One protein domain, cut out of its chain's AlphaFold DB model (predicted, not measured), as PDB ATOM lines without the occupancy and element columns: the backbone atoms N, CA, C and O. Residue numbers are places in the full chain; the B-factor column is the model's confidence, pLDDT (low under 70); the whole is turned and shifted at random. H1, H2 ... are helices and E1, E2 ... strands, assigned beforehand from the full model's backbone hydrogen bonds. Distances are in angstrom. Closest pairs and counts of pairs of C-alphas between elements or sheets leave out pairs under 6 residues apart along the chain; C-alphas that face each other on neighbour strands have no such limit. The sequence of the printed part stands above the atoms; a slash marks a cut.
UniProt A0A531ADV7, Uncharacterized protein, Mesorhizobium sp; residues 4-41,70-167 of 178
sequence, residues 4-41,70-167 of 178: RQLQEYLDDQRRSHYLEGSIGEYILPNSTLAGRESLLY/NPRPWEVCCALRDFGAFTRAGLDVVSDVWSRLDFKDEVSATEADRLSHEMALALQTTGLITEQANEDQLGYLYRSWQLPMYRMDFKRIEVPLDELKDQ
ATOM      1  N   ARG A   4      61.752 107.641 110.293       86.50
ATOM      2  CA  ARG A   4      60.880 106.992 109.297       86.50
ATOM      3  C   ARG A   4      60.820 107.747 107.964       86.50
ATOM      4  O   ARG A   4      60.949 107.121 106.925       86.50
ATOM      5  N   GLN A   5      60.659 109.067 108.002       86.50
ATOM      6  CA  GLN A   5      60.589 109.888 106.789       86.50
ATOM      7  C   GLN A   5      61.929 109.890 106.049       86.50
ATOM      8  O   GLN A   5      61.966 109.878 104.825       86.50
ATOM      9  N   LEU A   6      63.038 109.869 106.797       85.50
ATOM     10  CA  LEU A   6      64.361 109.713 106.206       85.50
ATOM     11  C   LEU A   6      64.517 108.338 105.546       85.50
ATOM     12  O   LEU A   6      65.032 108.266 104.438       85.50
ATOM     13  N   GLN A   7      64.045 107.261 106.181       89.88
ATOM     14  CA  GLN A   7      64.075 105.933 105.569       89.88
ATOM     15  C   GLN A   7      63.203 105.872 104.308       89.88
ATOM     16  O   GLN A   7      63.647 105.315 103.317       89.88
ATOM     17  N   GLU A   8      62.018 106.486 104.304       91.19
ATOM     18  CA  GLU A   8      61.162 106.582 103.110       91.19
ATOM     19  C   GLU A   8      61.864 107.331 101.966       91.19
ATOM     20  O   GLU A   8      61.844 106.879 100.822       91.19
ATOM     21  N   TYR A   9      62.549 108.437 102.274       89.56
ATOM     22  CA  TYR A   9      63.387 109.141 101.304       89.56
ATOM     23  C   TYR A   9      64.527 108.252 100.782       89.56
ATOM     24  O   TYR A   9      64.746 108.160  99.578       89.56
ATOM     25  N   LEU A  10      65.243 107.561 101.671       89.44
ATOM     26  CA  LEU A  10      66.330 106.658 101.286       89.44
ATOM     27  C   LEU A  10      65.838 105.461 100.467       89.44
ATOM     28  O   LEU A  10      66.548 105.011  99.569       89.44
ATOM     29  N   ASP A  11      64.637 104.958 100.751       93.12
ATOM     30  CA  ASP A  11      64.012 103.854 100.026       93.12
ATOM     31  C   ASP A  11      63.792 104.204  98.559       93.12
ATOM     32  O   ASP A  11      64.051 103.365  97.700       93.12
ATOM     33  N   ASP A  12      63.411 105.447  98.264       89.25
ATOM     34  CA  ASP A  12      63.336 105.961  96.898       89.25
ATOM     35  C   ASP A  12      64.727 106.035  96.242       89.25
ATOM     36  O   ASP A  12      64.948 105.520  95.144       89.25
ATOM     37  N   GLN A  13      65.713 106.563  96.973       89.94
ATOM     38  CA  GLN A  13      67.079 106.741  96.471       89.94
ATOM     39  C   GLN A  13      67.861 105.430  96.281       89.94
ATOM     40  O   GLN A  13      68.853 105.419  95.549       89.94
ATOM     41  N   ARG A  14      67.451 104.319  96.912       92.12
ATOM     42  CA  ARG A  14      68.145 103.012  96.851       92.12
ATOM     43  C   ARG A  14      67.505 101.992  95.901       92.12
ATOM     44  O   ARG A  14      67.961 100.844  95.849       92.12
ATOM     45  N   ARG A  15      66.463 102.376  95.153       94.12
ATOM     46  CA  ARG A  15      65.827 101.540  94.115       94.12
ATOM     47  C   ARG A  15      66.796 101.270  92.971       94.12
ATOM     48  O   ARG A  15      67.480 102.179  92.526       94.12
ATOM     49  N   SER A  16      66.831 100.056  92.433       94.12
ATOM     50  CA  SER A  16      67.711  99.706  91.307       94.12
ATOM     51  C   SER A  16      67.426 100.486  90.018       94.12
ATOM     52  O   SER A  16      68.343 100.733  89.239       94.12
ATOM     53  N   HIS A  17      66.153 100.814  89.790       94.44
ATOM     54  CA  HIS A  17      65.626 101.433  88.577       94.44
ATOM     55  C   HIS A  17      64.434 102.326  88.940       94.44
ATOM     56  O   HIS A  17      63.761 102.071  89.947       94.44
ATOM     57  N   TYR A  18      64.159 103.329  88.111       92.81
ATOM     58  CA  TYR A  18      63.022 104.237  88.257       92.81
ATOM     59  C   TYR A  18      62.410 104.588  86.894       92.81
ATOM     60  O   TYR A  18      63.013 104.324  85.850       92.81
ATOM     61  N   LEU A  19      61.193 105.139  86.920       93.31
ATOM     62  CA  LEU A  19      60.554 105.718  85.741       93.31
ATOM     63  C   LEU A  19      60.915 107.195  85.624       93.31
ATOM     64  O   LEU A  19      60.756 107.951  86.579       93.31
ATOM     65  N   GLU A  20      61.361 107.598  84.444       90.62
ATOM     66  CA  GLU A  20      61.680 108.974  84.085       90.62
ATOM     67  C   GLU A  20      60.866 109.419  82.871       90.62
ATOM     68  O   GLU A  20      60.400 108.604  82.074       90.62
ATOM     69  N   GLY A  21      60.723 110.733  82.723       88.50
ATOM     70  CA  GLY A  21      59.964 111.364  81.657       88.50
ATOM     71  C   GLY A  21      58.665 111.974  82.168       88.50
ATOM     72  O   GLY A  21      58.305 111.817  83.337       88.50
ATOM     73  N   SER A  22      57.979 112.718  81.301       87.12
ATOM     74  CA  SER A  22      56.798 113.501  81.710       87.12
ATOM     75  C   SER A  22      55.653 112.609  82.180       87.12
ATOM     76  O   SER A  22      54.859 113.021  83.020       87.12
ATOM     77  N   ILE A  23      55.592 111.388  81.648       90.75
ATOM     78  CA  ILE A  23      54.576 110.385  81.965       90.75
ATOM     79  C   ILE A  23      55.224 109.074  82.453       90.75
ATOM     80  O   ILE A  23      54.556 108.050  82.592       90.75
ATOM     81  N   GLY A  24      56.530 109.083  82.739       90.25
ATOM     82  CA  GLY A  24      57.290 107.901  83.154       90.25
ATOM     83  C   GLY A  24      57.608 106.938  82.007       90.25
ATOM     84  O   GLY A  24      57.649 105.731  82.213       90.25
ATOM     85  N   GLU A  25      57.794 107.447  80.792       92.44
ATOM     86  CA  GLU A  25      58.012 106.675  79.567       92.44
ATOM     87  C   GLU A  25      59.357 105.914  79.513       92.44
ATOM     88  O   GLU A  25      59.490 104.943  78.759       92.44
ATOM     89  N   TYR A  26      60.345 106.305  80.321       93.69
ATOM     90  CA  TYR A  26      61.684 105.717  80.331       93.69
ATOM     91  C   TYR A  26      61.946 104.936  81.617       93.69
ATOM     92  O   TYR A  26      61.765 105.457  82.707       93.69
ATOM     93  N   ILE A  27      62.440 103.701  81.502       94.06
ATOM     94  CA  ILE A  27      62.970 102.946  82.646       94.06
ATOM     95  C   ILE A  27      64.479 103.153  82.673       94.06
ATOM     96  O   ILE A  27      65.170 102.672  81.772       94.06
ATOM     97  N   LEU A  28      64.989 103.834  83.697       92.00
ATOM     98  CA  LEU A  28      66.415 104.115  83.841       92.00
ATOM     99  C   LEU A  28      67.008 103.433  85.081       92.00
ATOM    100  O   LEU A  28      66.296 103.215  86.068       92.00
ATOM    101  N   PRO A  29      68.302 103.059  85.049       90.69
ATOM    102  CA  PRO A  29      69.008 102.588  86.236       90.69
ATOM    103  C   PRO A  29      69.144 103.715  87.262       90.69
ATOM    104  O   PRO A  29      69.087 104.889  86.912       90.69
ATOM    105  N   ASN A  30      69.366 103.359  88.528       90.62
ATOM    106  CA  ASN A  30      69.576 104.320  89.610       90.62
ATOM    107  C   ASN A  30      70.645 105.371  89.247       90.62
ATOM    108  O   ASN A  30      71.837 105.062  89.150       90.62
ATOM    109  N   SER A  31      70.208 106.617  89.079       82.69
ATOM    110  CA  SER A  31      71.058 107.719  88.638       82.69
ATOM    111  C   SER A  31      72.060 108.149  89.708       82.69
ATOM    112  O   SER A  31      73.180 108.522  89.370       82.69
ATOM    113  N   THR A  32      71.725 108.015  90.994       82.31
ATOM    114  CA  THR A  32      72.652 108.282  92.105       82.31
ATOM    115  C   THR A  32      73.842 107.320  92.091       82.31
ATOM    116  O   THR A  32      74.986 107.746  92.251       82.31
ATOM    117  N   LEU A  33      73.605 106.026  91.857       81.69
ATOM    118  CA  LEU A  33      74.667 105.025  91.732       81.69
ATOM    119  C   LEU A  33      75.496 105.243  90.466       81.69
ATOM    120  O   LEU A  33      76.721 105.275  90.560       81.69
ATOM    121  N   ALA A  34      74.843 105.456  89.322       78.12
ATOM    122  CA  ALA A  34      75.531 105.734  88.063       78.12
ATOM    123  C   ALA A  34      76.393 107.008  88.154       78.12
ATOM    124  O   ALA A  34      77.540 107.023  87.713       78.12
ATOM    125  N   GLY A  35      75.869 108.059  88.788       75.44
ATOM    126  CA  GLY A  35      76.585 109.303  89.052       75.44
ATOM    127  C   GLY A  35      77.765 109.107  89.999       75.44
ATOM    128  O   GLY A  35      78.836 109.647  89.764       75.44
ATOM    129  N   ARG A  36      77.624 108.292  91.049       76.00
ATOM    130  CA  ARG A  36      78.752 107.958  91.932       76.00
ATOM    131  C   ARG A  36      79.871 107.251  91.169       76.00
ATOM    132  O   ARG A  36      81.036 107.580  91.366       76.00
ATOM    133  N   GLU A  37      79.519 106.269  90.346       76.19
ATOM    134  CA  GLU A  37      80.480 105.471  89.580       76.19
ATOM    135  C   GLU A  37      81.216 106.300  88.527       76.19
ATOM    136  O   GLU A  37      82.398 106.067  88.303       76.19
ATOM    137  N   SER A  38      80.558 107.298  87.934       72.06
ATOM    138  CA  SER A  38      81.200 108.206  86.984       72.06
ATOM    139  C   SER A  38      82.007 109.314  87.661       72.06
ATOM    140  O   SER A  38      83.090 109.650  87.192       72.06
ATOM    141  N   LEU A  39      81.507 109.879  88.765       71.38
ATOM    142  CA  LEU A  39      82.109 111.046  89.413       71.38
ATOM    143  C   LEU A  39      83.261 110.701  90.346       71.38
ATOM    144  O   LEU A  39      84.138 111.532  90.510       71.38
ATOM    145  N   LEU A  40      83.250 109.537  91.000       71.81
ATOM    146  CA  LEU A  40      84.283 109.153  91.972       71.81
ATOM    147  C   LEU A  40      85.296 108.152  91.408       71.81
ATOM    148  O   LEU A  40      86.072 107.580  92.175       71.81
ATOM    149  N   TYR A  41      85.289 107.917  90.094       72.31
ATOM    150  CA  TYR A  41      86.291 107.066  89.465       72.31
ATOM    151  C   TYR A  41      87.678 107.704  89.605       72.31
ATOM    152  O   TYR A  41      87.868 108.876  89.285       72.31
ATOM    153  N   ASN A  70      83.469 120.347  91.978       74.56
ATOM    154  CA  ASN A  70      83.829 119.039  92.492       74.56
ATOM    155  C   ASN A  70      82.597 118.346  93.104       74.56
ATOM    156  O   ASN A  70      81.725 119.011  93.678       74.56
ATOM    157  N   PRO A  71      82.514 117.005  93.045       77.50
ATOM    158  CA  PRO A  71      81.478 116.275  93.757       77.50
ATOM    159  C   PRO A  71      81.501 116.636  95.246       77.50
ATOM    160  O   PRO A  71      82.556 116.611  95.878       77.50
ATOM    161  N   ARG A  72      80.337 116.911  95.846       81.94
ATOM    162  CA  ARG A  72      80.246 117.267  97.276       81.94
ATOM    163  C   ARG A  72      80.979 116.289  98.211       81.94
ATOM    164  O   ARG A  72      81.647 116.765  99.127       81.94
ATOM    165  N   PRO A  73      80.929 114.954  98.001       83.06
ATOM    166  CA  PRO A  73      81.707 114.023  98.819       83.06
ATOM    167  C   PRO A  73      83.223 114.238  98.718       83.06
ATOM    168  O   PRO A  73      83.918 114.102  99.719       83.06
ATOM    169  N   TRP A  74      83.736 114.606  97.538       83.88
ATOM    170  CA  TRP A  74      85.153 114.921  97.343       83.88
ATOM    171  C   TRP A  74      85.555 116.173  98.124       83.88
ATOM    172  O   TRP A  74      86.528 116.146  98.872       83.88
ATOM    173  N   GLU A  75      84.758 117.241  98.031       87.94
ATOM    174  CA  GLU A  75      85.000 118.486  98.770       87.94
ATOM    175  C   GLU A  75      85.036 118.256 100.289       87.94
ATOM    176  O   GLU A  75      85.918 118.773 100.977       87.94
ATOM    177  N   VAL A  76      84.119 117.429 100.809       91.06
ATOM    178  CA  VAL A  76      84.104 117.021 102.223       91.06
ATOM    179  C   VAL A  76      85.366 116.234 102.579       91.06
ATOM    180  O   VAL A  76      85.985 116.521 103.598       91.06
ATOM    181  N   CYS A  77      85.791 115.277 101.749       90.50
ATOM    182  CA  CYS A  77      87.020 114.514 101.986       90.50
ATOM    183  C   CYS A  77      88.268 115.405 102.020       90.50
ATOM    184  O   CYS A  77      89.108 115.235 102.906       90.50
ATOM    185  N   CYS A  78      88.390 116.365 101.099       91.00
ATOM    186  CA  CYS A  78      89.487 117.333 101.111       91.00
ATOM    187  C   CYS A  78      89.454 118.194 102.376       91.00
ATOM    188  O   CYS A  78      90.475 118.322 103.044       91.00
ATOM    189  N   ALA A  79      88.281 118.713 102.753       93.38
ATOM    190  CA  ALA A  79      88.125 119.492 103.977       93.38
ATOM    191  C   ALA A  79      88.507 118.678 105.226       93.38
ATOM    192  O   ALA A  79      89.272 119.150 106.059       93.38
ATOM    193  N   LEU A  80      88.049 117.428 105.343       94.12
ATOM    194  CA  LEU A  80      88.402 116.544 106.459       94.12
ATOM    195  C   LEU A  80      89.906 116.260 106.519       94.12
ATOM    196  O   LEU A  80      90.496 116.291 107.600       94.12
ATOM    197  N   ARG A  81      90.539 116.013 105.369       94.56
ATOM    198  CA  ARG A  81      91.992 115.832 105.275       94.56
ATOM    199  C   ARG A  81      92.732 117.074 105.771       94.56
ATOM    200  O   ARG A  81      93.605 116.941 106.625       94.56
ATOM    201  N   ASP A  82      92.377 118.248 105.260       95.00
ATOM    202  CA  ASP A  82      93.087 119.503 105.532       95.00
ATOM    203  C   ASP A  82      92.833 120.008 106.964       95.00
ATOM    204  O   ASP A  82      93.694 120.622 107.584       95.00
ATOM    205  N   PHE A  83      91.695 119.652 107.566       94.88
ATOM    206  CA  PHE A  83      91.429 119.876 108.993       94.88
ATOM    207  C   PHE A  83      92.058 118.801 109.903       94.88
ATOM    208  O   PHE A  83      91.862 118.820 111.119       94.88
ATOM    209  N   GLY A  84      92.813 117.853 109.337       94.62
ATOM    210  CA  GLY A  84      93.552 116.840 110.088       94.62
ATOM    211  C   GLY A  84      92.696 115.707 110.659       94.62
ATOM    212  O   GLY A  84      93.181 114.929 111.487       94.62
ATOM    213  N   ALA A  85      91.448 115.560 110.205       94.88
ATOM    214  CA  ALA A  85      90.503 114.550 110.685       94.88
ATOM    215  C   ALA A  85      90.969 113.107 110.413       94.88
ATOM    216  O   ALA A  85      90.568 112.186 111.117       94.88
ATOM    217  N   PHE A  86      91.845 112.901 109.421       95.00
ATOM    218  CA  PHE A  86      92.409 111.587 109.077       95.00
ATOM    219  C   PHE A  86      93.698 111.230 109.832       95.00
ATOM    220  O   PHE A  86      94.300 110.186 109.584       95.00
ATOM    221  N   THR A  87      94.135 112.067 110.773       94.62
ATOM    222  CA  THR A  87      95.201 111.703 111.716       94.62
ATOM    223  C   THR A  87      94.644 110.841 112.850       94.62
ATOM    224  O   THR A  87      93.439 110.817 113.083       94.62
ATOM    225  N   ARG A  88      95.504 110.160 113.621       95.56
ATOM    226  CA  ARG A  88      95.043 109.379 114.784       95.56
ATOM    227  C   ARG A  88      94.242 110.234 115.774       95.56
ATOM    228  O   ARG A  88      93.150 109.837 116.160       95.56
ATOM    229  N   ALA A  89      94.782 111.392 116.150       95.12
ATOM    230  CA  ALA A  89      94.122 112.313 117.073       95.12
ATOM    231  C   ALA A  89      92.849 112.922 116.459       95.12
ATOM    232  O   ALA A  89      91.846 113.071 117.150       95.12
ATOM    233  N   GLY A  90      92.861 113.204 115.153       95.69
ATOM    234  CA  GLY A  90      91.685 113.686 114.431       95.69
ATOM    235  C   GLY A  90      90.550 112.665 114.418       95.69
ATOM    236  O   GLY A  90      89.409 113.023 114.686       95.69
ATOM    237  N   LEU A  91      90.860 111.385 114.201       95.44
ATOM    238  CA  LEU A  91      89.875 110.304 114.257       95.44
ATOM    239  C   LEU A  91      89.266 110.152 115.655       95.44
ATOM    240  O   LEU A  91      88.066 109.905 115.760       95.44
ATOM    241  N   ASP A  92      90.062 110.330 116.714       96.06
ATOM    242  CA  ASP A  92      89.556 110.315 118.090       96.06
ATOM    243  C   ASP A  92      88.572 111.484 118.321       96.06
ATOM    244  O   ASP A  92      87.494 111.269 118.874       96.06
ATOM    245  N   VAL A  93      88.875 112.688 117.812       95.44
ATOM    246  CA  VAL A  93      87.963 113.850 117.844       95.44
ATOM    247  C   VAL A  93      86.678 113.585 117.055       95.44
ATOM    248  O   VAL A  93      85.583 113.794 117.576       95.44
ATOM    249  N   VAL A  94      86.789 113.117 115.809       92.94
ATOM    250  CA  VAL A  94      85.635 112.817 114.947       92.94
ATOM    251  C   VAL A  94      84.737 111.786 115.622       92.94
ATOM    252  O   VAL A  94      83.531 111.996 115.730       92.94
ATOM    253  N   SER A  95      85.319 110.691 116.113       91.69
ATOM    254  CA  SER A  95      84.574 109.637 116.797       91.69
ATOM    255  C   SER A  95      83.883 110.161 118.056       91.69
ATOM    256  O   SER A  95      82.717 109.841 118.280       91.69
ATOM    257  N   ASP A  96      84.565 110.960 118.878       93.00
ATOM    258  CA  ASP A  96      83.990 111.518 120.103       93.00
ATOM    259  C   ASP A  96      82.826 112.472 119.815       93.00
ATOM    260  O   ASP A  96      81.775 112.346 120.433       93.00
ATOM    261  N   VAL A  97      82.956 113.390 118.850       91.50
ATOM    262  CA  VAL A  97      81.871 114.332 118.531       91.50
ATOM    263  C   VAL A  97      80.691 113.619 117.875       91.50
ATOM    264  O   VAL A  97      79.555 113.760 118.331       91.50
ATOM    265  N   TRP A  98      80.933 112.818 116.838       87.88
ATOM    266  CA  TRP A  98      79.852 112.232 116.041       87.88
ATOM    267  C   TRP A  98      79.142 111.059 116.721       87.88
ATOM    268  O   TRP A  98      77.986 110.790 116.400       87.88
ATOM    269  N   SER A  99      79.771 110.396 117.698       86.75
ATOM    270  CA  SER A  99      79.108 109.345 118.488       86.75
ATOM    271  C   SER A  99      78.125 109.878 119.536       86.75
ATOM    272  O   SER A  99      77.322 109.104 120.061       86.75
ATOM    273  N   ARG A 100      78.132 111.188 119.829       85.69
ATOM    274  CA  ARG A 100      77.190 111.820 120.776       85.69
ATOM    275  C   ARG A 100      75.749 111.797 120.279       85.69
ATOM    276  O   ARG A 100      74.827 111.911 121.085       85.69
ATOM    277  N   LEU A 101      75.554 111.676 118.969       79.31
ATOM    278  CA  LEU A 101      74.236 111.645 118.357       79.31
ATOM    279  C   LEU A 101      73.792 110.204 118.122       79.31
ATOM    280  O   LEU A 101      74.341 109.492 117.284       79.31
ATOM    281  N   ASP A 102      72.749 109.793 118.839       74.25
ATOM    282  CA  ASP A 102      72.087 108.513 118.605       74.25
ATOM    283  C   ASP A 102      70.821 108.721 117.762       74.25
ATOM    284  O   ASP A 102      69.835 109.302 118.218       74.25
ATOM    285  N   PHE A 103      70.846 108.240 116.517       69.81
ATOM    286  CA  PHE A 103      69.766 108.395 115.533       69.81
ATOM    287  C   PHE A 103      68.548 107.508 115.830       69.81
ATOM    288  O   PHE A 103      68.290 106.530 115.131       69.81
ATOM    289  N   LYS A 104      67.796 107.803 116.892       68.88
ATOM    290  CA  LYS A 104      66.665 106.957 117.309       68.88
ATOM    291  C   LYS A 104      65.295 107.406 116.808       68.88
ATOM    292  O   LYS A 104      64.554 106.541 116.357       68.88
ATOM    293  N   ASP A 105      64.985 108.704 116.811       72.69
ATOM    294  CA  ASP A 105      63.605 109.168 116.589       72.69
ATOM    295  C   ASP A 105      63.521 110.410 115.692       72.69
ATOM    296  O   ASP A 105      63.308 110.309 114.482       72.69
ATOM    297  N   GLU A 106      63.701 111.593 116.272       72.25
ATOM    298  CA  GLU A 106      63.684 112.859 115.554       72.25
ATOM    299  C   GLU A 106      65.064 113.496 115.616       72.25
ATOM    300  O   GLU A 106      65.635 113.674 116.690       72.25
ATOM    301  N   VAL A 107      65.591 113.854 114.447       67.88
ATOM    302  CA  VAL A 107      66.835 114.612 114.357       67.88
ATOM    303  C   VAL A 107      66.566 115.922 113.637       67.88
ATOM    304  O   VAL A 107      65.929 115.964 112.577       67.88
ATOM    305  N   SER A 108      67.018 117.010 114.253       68.81
ATOM    306  CA  SER A 108      67.000 118.331 113.639       68.81
ATOM    307  C   SER A 108      68.193 118.474 112.698       68.81
ATOM    308  O   SER A 108      69.298 118.061 113.037       68.81
ATOM    309  N   ALA A 109      67.996 119.122 111.549       67.62
ATOM    310  CA  ALA A 109      69.105 119.534 110.685       67.62
ATOM    311  C   ALA A 109      70.116 120.422 111.445       67.62
ATOM    312  O   ALA A 109      71.315 120.323 111.219       67.62
ATOM    313  N   THR A 110      69.641 121.192 112.431       76.50
ATOM    314  CA  THR A 110      70.474 122.015 113.324       76.50
ATOM    315  C   THR A 110      71.480 121.192 114.134       76.50
ATOM    316  O   THR A 110      72.514 121.711 114.545       76.50
ATOM    317  N   GLU A 111      71.199 119.908 114.364       78.50
ATOM    318  CA  GLU A 111      72.097 119.028 115.110       78.50
ATOM    319  C   GLU A 111      73.351 118.688 114.294       78.50
ATOM    320  O   GLU A 111      74.441 118.610 114.854       78.50
ATOM    321  N   ALA A 112      73.214 118.561 112.968       77.50
ATOM    322  CA  ALA A 112      74.344 118.374 112.058       77.50
ATOM    323  C   ALA A 112      75.274 119.583 112.096       77.50
ATOM    324  O   ALA A 112      76.473 119.435 112.315       77.50
ATOM    325  N   ASP A 113      74.696 120.778 111.958       82.44
ATOM    326  CA  ASP A 113      75.441 122.034 111.975       82.44
ATOM    327  C   ASP A 113      76.211 122.196 113.289       82.44
ATOM    328  O   ASP A 113      77.399 122.527 113.288       82.44
ATOM    329  N   ARG A 114      75.550 121.903 114.419       86.81
ATOM    330  CA  ARG A 114      76.157 121.956 115.754       86.81
ATOM    331  C   ARG A 114      77.338 120.993 115.878       86.81
ATOM    332  O   ARG A 114      78.395 121.397 116.355       86.81
ATOM    333  N   LEU A 115      77.182 119.739 115.454       88.56
ATOM    334  CA  LEU A 115      78.244 118.731 115.548       88.56
ATOM    335  C   LEU A 115      79.414 119.035 114.612       88.56
ATOM    336  O   LEU A 115      80.565 118.946 115.037       88.56
ATOM    337  N   SER A 116      79.140 119.466 113.379       89.19
ATOM    338  CA  SER A 116      80.177 119.930 112.454       89.19
ATOM    339  C   SER A 116      80.958 121.109 113.042       89.19
ATOM    340  O   SER A 116      82.184 121.139 112.932       89.19
ATOM    341  N   HIS A 117      80.281 122.033 113.735       90.25
ATOM    342  CA  HIS A 117      80.925 123.162 114.414       90.25
ATOM    343  C   HIS A 117      81.834 122.701 115.556       90.25
ATOM    344  O   HIS A 117      83.010 123.063 115.611       90.25
ATOM    345  N   GLU A 118      81.299 121.882 116.463       92.19
ATOM    346  CA  GLU A 118      82.037 121.363 117.616       92.19
ATOM    347  C   GLU A 118      83.256 120.553 117.192       92.19
ATOM    348  O   GLU A 118      84.327 120.690 117.782       92.19
ATOM    349  N   MET A 119      83.115 119.742 116.144       92.44
ATOM    350  CA  MET A 119      84.225 118.973 115.612       92.44
ATOM    351  C   MET A 119      85.286 119.879 114.978       92.44
ATOM    352  O   MET A 119      86.468 119.699 115.263       92.44
ATOM    353  N   ALA A 120      84.901 120.872 114.170       91.25
ATOM    354  CA  ALA A 120      85.857 121.808 113.577       91.25
ATOM    355  C   ALA A 120      86.652 122.575 114.653       91.25
ATOM    356  O   ALA A 120      87.876 122.677 114.559       91.25
ATOM    357  N   LEU A 121      85.984 123.036 115.717       93.12
ATOM    358  CA  LEU A 121      86.633 123.681 116.865       93.12
ATOM    359  C   LEU A 121      87.561 122.732 117.635       93.12
ATOM    360  O   LEU A 121      88.650 123.128 118.059       93.12
ATOM    361  N   ALA A 122      87.152 121.478 117.828       93.75
ATOM    362  CA  ALA A 122      87.979 120.483 118.499       93.75
ATOM    363  C   ALA A 122      89.247 120.171 117.685       93.75
ATOM    364  O   ALA A 122      90.345 120.194 118.244       93.75
ATOM    365  N   LEU A 123      89.122 119.988 116.364       93.19
ATOM    366  CA  LEU A 123      90.258 119.792 115.455       93.19
ATOM    367  C   LEU A 123      91.213 120.995 115.471       93.19
ATOM    368  O   LEU A 123      92.432 120.821 115.576       93.19
ATOM    369  N   GLN A 124      90.668 122.216 115.467       92.12
ATOM    370  CA  GLN A 124      91.450 123.443 115.622       92.12
ATOM    371  C   GLN A 124      92.230 123.460 116.942       92.12
ATOM    372  O   GLN A 124      93.428 123.733 116.952       92.12
ATOM    373  N   THR A 125      91.572 123.127 118.054       92.44
ATOM    374  CA  THR A 125      92.177 123.147 119.396       92.44
ATOM    375  C   THR A 125      93.300 122.119 119.536       92.44
ATOM    376  O   THR A 125      94.282 122.361 120.237       92.44
ATOM    377  N   THR A 126      93.194 120.985 118.841       90.31
ATOM    378  CA  THR A 126      94.254 119.965 118.796       90.31
ATOM    379  C   THR A 126      95.450 120.342 117.916       90.31
ATOM    380  O   THR A 126      96.442 119.618 117.915       90.31
ATOM    381  N   GLY A 127      95.386 121.460 117.182       91.25
ATOM    382  CA  GLY A 127      96.473 121.916 116.312       91.25
ATOM    383  C   GLY A 127      96.711 121.013 115.099       91.25
ATOM    384  O   GLY A 127      97.837 120.926 114.620       91.25
ATOM    385  N   LEU A 128      95.673 120.308 114.633       91.00
ATOM    386  CA  LEU A 128      95.763 119.337 113.533       91.00
ATOM    387  C   LEU A 128      95.466 119.938 112.154       91.00
ATOM    388  O   LEU A 128      95.675 119.264 111.146       91.00
ATOM    389  N   ILE A 129      94.971 121.178 112.108       92.25
ATOM    390  CA  ILE A 129      94.667 121.887 110.863       92.25
ATOM    391  C   ILE A 129      95.967 122.137 110.093       92.25
ATOM    392  O   ILE A 129      96.930 122.671 110.645       92.25
ATOM    393  N   THR A 130      95.988 121.743 108.823       92.19
ATOM    394  CA  THR A 130      97.151 121.880 107.948       92.19
ATOM    395  C   THR A 130      97.188 123.249 107.268       92.19
ATOM    396  O   THR A 130      96.205 123.985 107.235       92.19
ATOM    397  N   GLU A 131      98.328 123.590 106.668       92.69
ATOM    398  CA  GLU A 131      98.500 124.843 105.916       92.69
ATOM    399  C   GLU A 131      97.643 124.912 104.640       92.69
ATOM    400  O   GLU A 131      97.453 125.988 104.079       92.69
ATOM    401  N   GLN A 132      97.134 123.771 104.165       91.69
ATOM    402  CA  GLN A 132      96.252 123.685 102.997       91.69
ATOM    403  C   GLN A 132      94.794 124.023 103.338       91.69
ATOM    404  O   GLN A 132      93.994 124.245 102.426       91.69
ATOM    405  N   ALA A 133      94.448 124.062 104.627       91.56
ATOM    406  CA  ALA A 133      93.100 124.368 105.064       91.56
ATOM    407  C   ALA A 133      92.725 125.821 104.755       91.56
ATOM    408  O   ALA A 133      93.514 126.749 104.947       91.56
ATOM    409  N   ASN A 134      91.487 126.027 104.318       91.44
ATOM    410  CA  ASN A 134      90.920 127.350 104.082       91.44
ATOM    411  C   ASN A 134      89.509 127.469 104.670       91.44
ATOM    412  O   ASN A 134      88.842 126.476 104.950       91.44
ATOM    413  N   GLU A 135      89.053 128.705 104.876       89.12
ATOM    414  CA  GLU A 135      87.767 128.978 105.525       89.12
ATOM    415  C   GLU A 135      86.566 128.511 104.683       89.12
ATOM    416  O   GLU A 135      85.580 128.028 105.240       89.12
ATOM    417  N   ASP A 136      86.665 128.549 103.350       88.88
ATOM    418  CA  ASP A 136      85.584 128.118 102.452       88.88
ATOM    419  C   ASP A 136      85.244 126.628 102.630       88.88
ATOM    420  O   ASP A 136      84.084 126.225 102.482       88.88
ATOM    421  N   GLN A 137      86.224 125.810 103.033       90.88
ATOM    422  CA  GLN A 137      86.035 124.384 103.311       90.88
ATOM    423  C   GLN A 137      85.069 124.104 104.464       90.88
ATOM    424  O   GLN A 137      84.404 123.063 104.464       90.88
ATOM    425  N   LEU A 138      84.920 125.037 105.409       89.56
ATOM    426  CA  LEU A 138      83.911 124.925 106.462       89.56
ATOM    427  C   LEU A 138      82.508 124.815 105.861       89.56
ATOM    428  O   LEU A 138      81.679 124.050 106.351       89.56
ATOM    429  N   GLY A 139      82.255 125.518 104.754       88.69
ATOM    430  CA  GLY A 139      80.994 125.444 104.029       88.69
ATOM    431  C   GLY A 139      80.634 124.019 103.601       88.69
ATOM    432  O   GLY A 139      79.455 123.668 103.657       88.69
ATOM    433  N   TYR A 140      81.625 123.203 103.226       89.12
ATOM    434  CA  TYR A 140      81.430 121.797 102.868       89.12
ATOM    435  C   TYR A 140      81.160 120.931 104.100       89.12
ATOM    436  O   TYR A 140      80.252 120.102 104.072       89.12
ATOM    437  N   LEU A 141      81.880 121.155 105.203       88.94
ATOM    438  CA  LEU A 141      81.670 120.410 106.450       88.94
ATOM    439  C   LEU A 141      80.291 120.678 107.070       88.94
ATOM    440  O   LEU A 141      79.663 119.755 107.579       88.94
ATOM    441  N   TYR A 142      79.795 121.916 107.000       86.25
ATOM    442  CA  TYR A 142      78.467 122.262 107.516       86.25
ATOM    443  C   TYR A 142      77.337 121.750 106.624       86.25
ATOM    444  O   TYR A 142      76.374 121.179 107.113       86.25
ATOM    445  N   ARG A 143      77.439 121.957 105.305       82.94
ATOM    446  CA  ARG A 143      76.291 121.767 104.401       82.94
ATOM    447  C   ARG A 143      76.268 120.429 103.679       82.94
ATOM    448  O   ARG A 143      75.204 120.009 103.233       82.94
ATOM    449  N   SER A 144      77.423 119.792 103.522       85.19
ATOM    450  CA  SER A 144      77.569 118.614 102.663       85.19
ATOM    451  C   SER A 144      77.937 117.353 103.435       85.19
ATOM    452  O   SER A 144      77.722 116.251 102.920       85.19
ATOM    453  N   TRP A 145      78.478 117.474 104.652       86.06
ATOM    454  CA  TRP A 145      78.788 116.297 105.447       86.06
ATOM    455  C   TRP A 145      77.517 115.677 106.022       86.06
ATOM    456  O   TRP A 145      76.766 116.290 106.775       86.06
ATOM    457  N   GLN A 146      77.271 114.436 105.615       78.81
ATOM    458  CA  GLN A 146      76.096 113.681 106.011       78.81
ATOM    459  C   GLN A 146      76.129 113.318 107.495       78.81
ATOM    460  O   GLN A 146      77.126 112.821 108.019       78.81
ATOM    461  N   LEU A 147      74.976 113.496 108.131       78.19
ATOM    462  CA  LEU A 147      74.693 113.002 109.466       78.19
ATOM    463  C   LEU A 147      74.915 111.471 109.570       78.19
ATOM    464  O   LEU A 147      74.652 110.748 108.605       78.19
ATOM    465  N   PRO A 148      75.329 110.945 110.739       74.44
ATOM    466  CA  PRO A 148      75.522 109.516 110.948       74.44
ATOM    467  C   PRO A 148      74.224 108.710 110.803       74.44
ATOM    468  O   PRO A 148      73.441 108.562 111.733       74.44
ATOM    469  N   MET A 149      74.006 108.105 109.640       79.69
ATOM    470  CA  MET A 149      72.808 107.305 109.346       79.69
ATOM    471  C   MET A 149      72.975 105.815 109.699       79.69
ATOM    472  O   MET A 149      72.413 104.953 109.035       79.69
ATOM    473  N   TYR A 150      73.732 105.477 110.752       78.19
ATOM    474  CA  TYR A 150      74.118 104.087 111.078       78.19
ATOM    475  C   TYR A 150      72.949 103.112 111.281       78.19
ATOM    476  O   TYR A 150      73.131 101.902 111.189       78.19
ATOM    477  N   ARG A 151      71.762 103.632 111.606       82.06
ATOM    478  CA  ARG A 151      70.543 102.846 111.839       82.06
ATOM    479  C   ARG A 151      69.643 102.738 110.605       82.06
ATOM    480  O   ARG A 151      68.602 102.097 110.699       82.06
ATOM    481  N   MET A 152      70.003 103.386 109.499       87.12
ATOM    482  CA  MET A 152      69.229 103.350 108.259       87.12
ATOM    483  C   MET A 152      69.650 102.154 107.404       87.12
ATOM    484  O   MET A 152      70.807 101.726 107.435       87.12
ATOM    485  N   ASP A 153      68.720 101.632 106.610       90.50
ATOM    486  CA  ASP A 153      69.009 100.585 105.634       90.50
ATOM    487  C   ASP A 153      69.371 101.195 104.273       90.50
ATOM    488  O   ASP A 153      68.544 101.832 103.620       90.50
ATOM    489  N   PHE A 154      70.609 100.955 103.841       89.31
ATOM    490  CA  PHE A 154      71.144 101.368 102.540       89.31
ATOM    491  C   PHE A 154      71.220 100.223 101.527       89.31
ATOM    492  O   PHE A 154      71.752 100.403 100.429       89.31
ATOM    493  N   LYS A 155      70.732  99.023 101.866       92.81
ATOM    494  CA  LYS A 155      70.752  97.898 100.934       92.81
ATOM    495  C   LYS A 155      69.939  98.254  99.692       92.81
ATOM    496  O   LYS A 155      68.811  98.726  99.800       92.81
ATOM    497  N   ARG A 156      70.497  97.997  98.510       92.81
ATOM    498  CA  ARG A 156      69.790  98.205  97.243       92.81
ATOM    499  C   ARG A 156      68.461  97.441  97.241       92.81
ATOM    500  O   ARG A 156      68.430  96.250  97.564       92.81
ATOM    501  N   ILE A 157      67.390  98.128  96.852       95.31
ATOM    502  CA  ILE A 157      66.090  97.515  96.572       95.31
ATOM    503  C   ILE A 157      66.090  97.125  95.096       95.31
ATOM    504  O   ILE A 157      66.124  97.991  94.221       95.31
ATOM    505  N   GLU A 158      66.060  95.824  94.812       95.94
ATOM    506  CA  GLU A 158      65.837  95.350  93.447       95.94
ATOM    507  C   GLU A 158      64.378  95.582  93.065       95.94
ATOM    508  O   GLU A 158      63.470  95.036  93.689       95.94
ATOM    509  N   VAL A 159      64.171  96.399  92.036       93.69
ATOM    510  CA  VAL A 159      62.859  96.661  91.452       93.69
ATOM    511  C   VAL A 159      62.724  95.791  90.204       93.69
ATOM    512  O   VAL A 159      63.525  95.949  89.274       93.69
ATOM    513  N   PRO A 160      61.746  94.869  90.155       94.50
ATOM    514  CA  PRO A 160      61.489  94.070  88.967       94.50
ATOM    515  C   PRO A 160      61.195  94.963  87.759       94.50
ATOM    516  O   PRO A 160      60.331  95.835  87.807       94.50
ATOM    517  N   LEU A 161      61.892  94.728  86.646       94.00
ATOM    518  CA  LEU A 161      61.682  95.521  85.431       94.00
ATOM    519  C   LEU A 161      60.267  95.369  84.873       94.00
ATOM    520  O   LEU A 161      59.764  96.298  84.254       94.00
ATOM    521  N   ASP A 162      59.635  94.214  85.075       95.06
ATOM    522  CA  ASP A 162      58.276  93.974  84.592       95.06
ATOM    523  C   ASP A 162      57.248  94.833  85.346       95.06
ATOM    524  O   ASP A 162      56.381  95.413  84.706       95.06
ATOM    525  N   GLU A 163      57.431  95.063  86.652       93.31
ATOM    526  CA  GLU A 163      56.596  95.997  87.430       93.31
ATOM    527  C   GLU A 163      56.695  97.430  86.882       93.31
ATOM    528  O   GLU A 163      55.692  98.125  86.734       93.31
ATOM    529  N   LEU A 164      57.905  97.867  86.518       94.25
ATOM    530  CA  LEU A 164      58.111  99.195  85.934       94.25
ATOM    531  C   LEU A 164      57.512  99.314  84.529       94.25
ATOM    532  O   LEU A 164      57.018 100.382  84.173       94.25
ATOM    533  N   LYS A 165      57.535  98.242  83.729       94.75
ATOM    534  CA  LYS A 165      56.882  98.224  82.411       94.75
ATOM    535  C   LYS A 165      55.368  98.320  82.550       94.75
ATOM    536  O   LYS A 165      54.773  99.147  81.872       94.75
ATOM    537  N   ASP A 166      54.779  97.537  83.450       95.00
ATOM    538  CA  ASP A 166      53.339  97.567  83.707       95.00
ATOM    539  C   ASP A 166      52.904  98.961  84.182       95.00
ATOM    540  O   ASP A 166      51.921  99.512  83.685       95.00
ATOM    541  N   GLN A 167      53.679  99.579  85.083       93.06
ATOM    542  CA  GLN A 167      53.414 100.938  85.559       93.06
ATOM    543  C   GLN A 167      53.542 101.983  84.443       93.06
ATOM    544  O   GLN A 167      52.689 102.861  84.326       93.06
TER     545      GLN A 167
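What this domain is: This is residues 4 to 41 and 70 to 167 of the 178 residues of an uncharacterized protein of Mesorhizobium sp (UniProt A0A531ADV7). Two loosely joined lobes make a long, loose shape: four helices, H3 to H6, form one lobe, and a small strand hairpin, E1 and E2, with H7 packed on it, forms the other. H1 and H2 reach from the hairpin lobe without touching a helix, and the long stretch of residues 144 to 160 joins H6 to H7. The printed part has 136 residues with seven named helices and two named strands, in the order H1 E1 E2 H2 H3 H4 H5 H6 H7; the class is mostly helix, and the sheet, E1 - E2, is antiparallel. The whole is loose, with a radius of gyration of the C-alphas of 18.6 A, and elongated, spanning 59 by 34 by 25 A.

How they stand to each other: H1, residues 4 to 13, is close to but not clearly touching H2, residues 31 to 39; their closest C-alphas, those of Gln 13 and Thr 32, are 7.2 A apart. E1, residues 17 to 20, and E2, residues 26 to 29, form an antiparallel hairpin at 146 degrees, with N 18 and O 28 at 3.0 A and N 20 and O 26 at 2.8 A, within hydrogen-bond range. The closest C-alphas of E1 and H7, residues 161 to 167, are those of Leu 19 and Leu 164, 7.0 A apart. H3, residues 72 to 82, touches H6, residues 136 to 143, at a steep tilt of 57 degrees, opposite ways; Ala 79 and Gln 137 have the closest C-alphas, 5.4 A apart. H4, residues 88 to 98, and H5, residues 109 to 125, touch as a helical hairpin at a shallow tilt of 26 degrees, opposite ways, with the C-alphas of Val 97 and Met 119 closest at 6.0 A. H5, with residues 112 to 117 alone, touches H6 in a second helical hairpin, at a steep tilt of 39 degrees; the C-alphas of Asp 113 and Tyr 142 are closest, at 5.4 A. H3 and H5 are apart. In H1, H2, H3, H4, H5 and H7 every O i to N i+4 pair is within hydrogen-bond range, in H6 3 of 4.

Where its parts are: H1 begins at C-alpha 4, (60.880, 106.992, 109.297), and is 14.2 A long. H3 measures 15.4 A, H4 15.5 A and H5, the longest helix, 24.9 A from C-alpha 109 at (69.105, 119.534, 110.685). H7 ends at C-alpha 167, (53.414, 100.938, 85.559).

The domain as a whole: The C-alphas of Gly 127 and Asp 166 are the farthest apart, at 59.3 A. Residues 42 to 69 are not printed; C-alphas 41 and 70 are 12.6 A apart across the cut. The link from H6 to H7 is long. The mean pLDDT of the printed part is 87.6, and residues 103 to 104 and 107 to 109 are under 70.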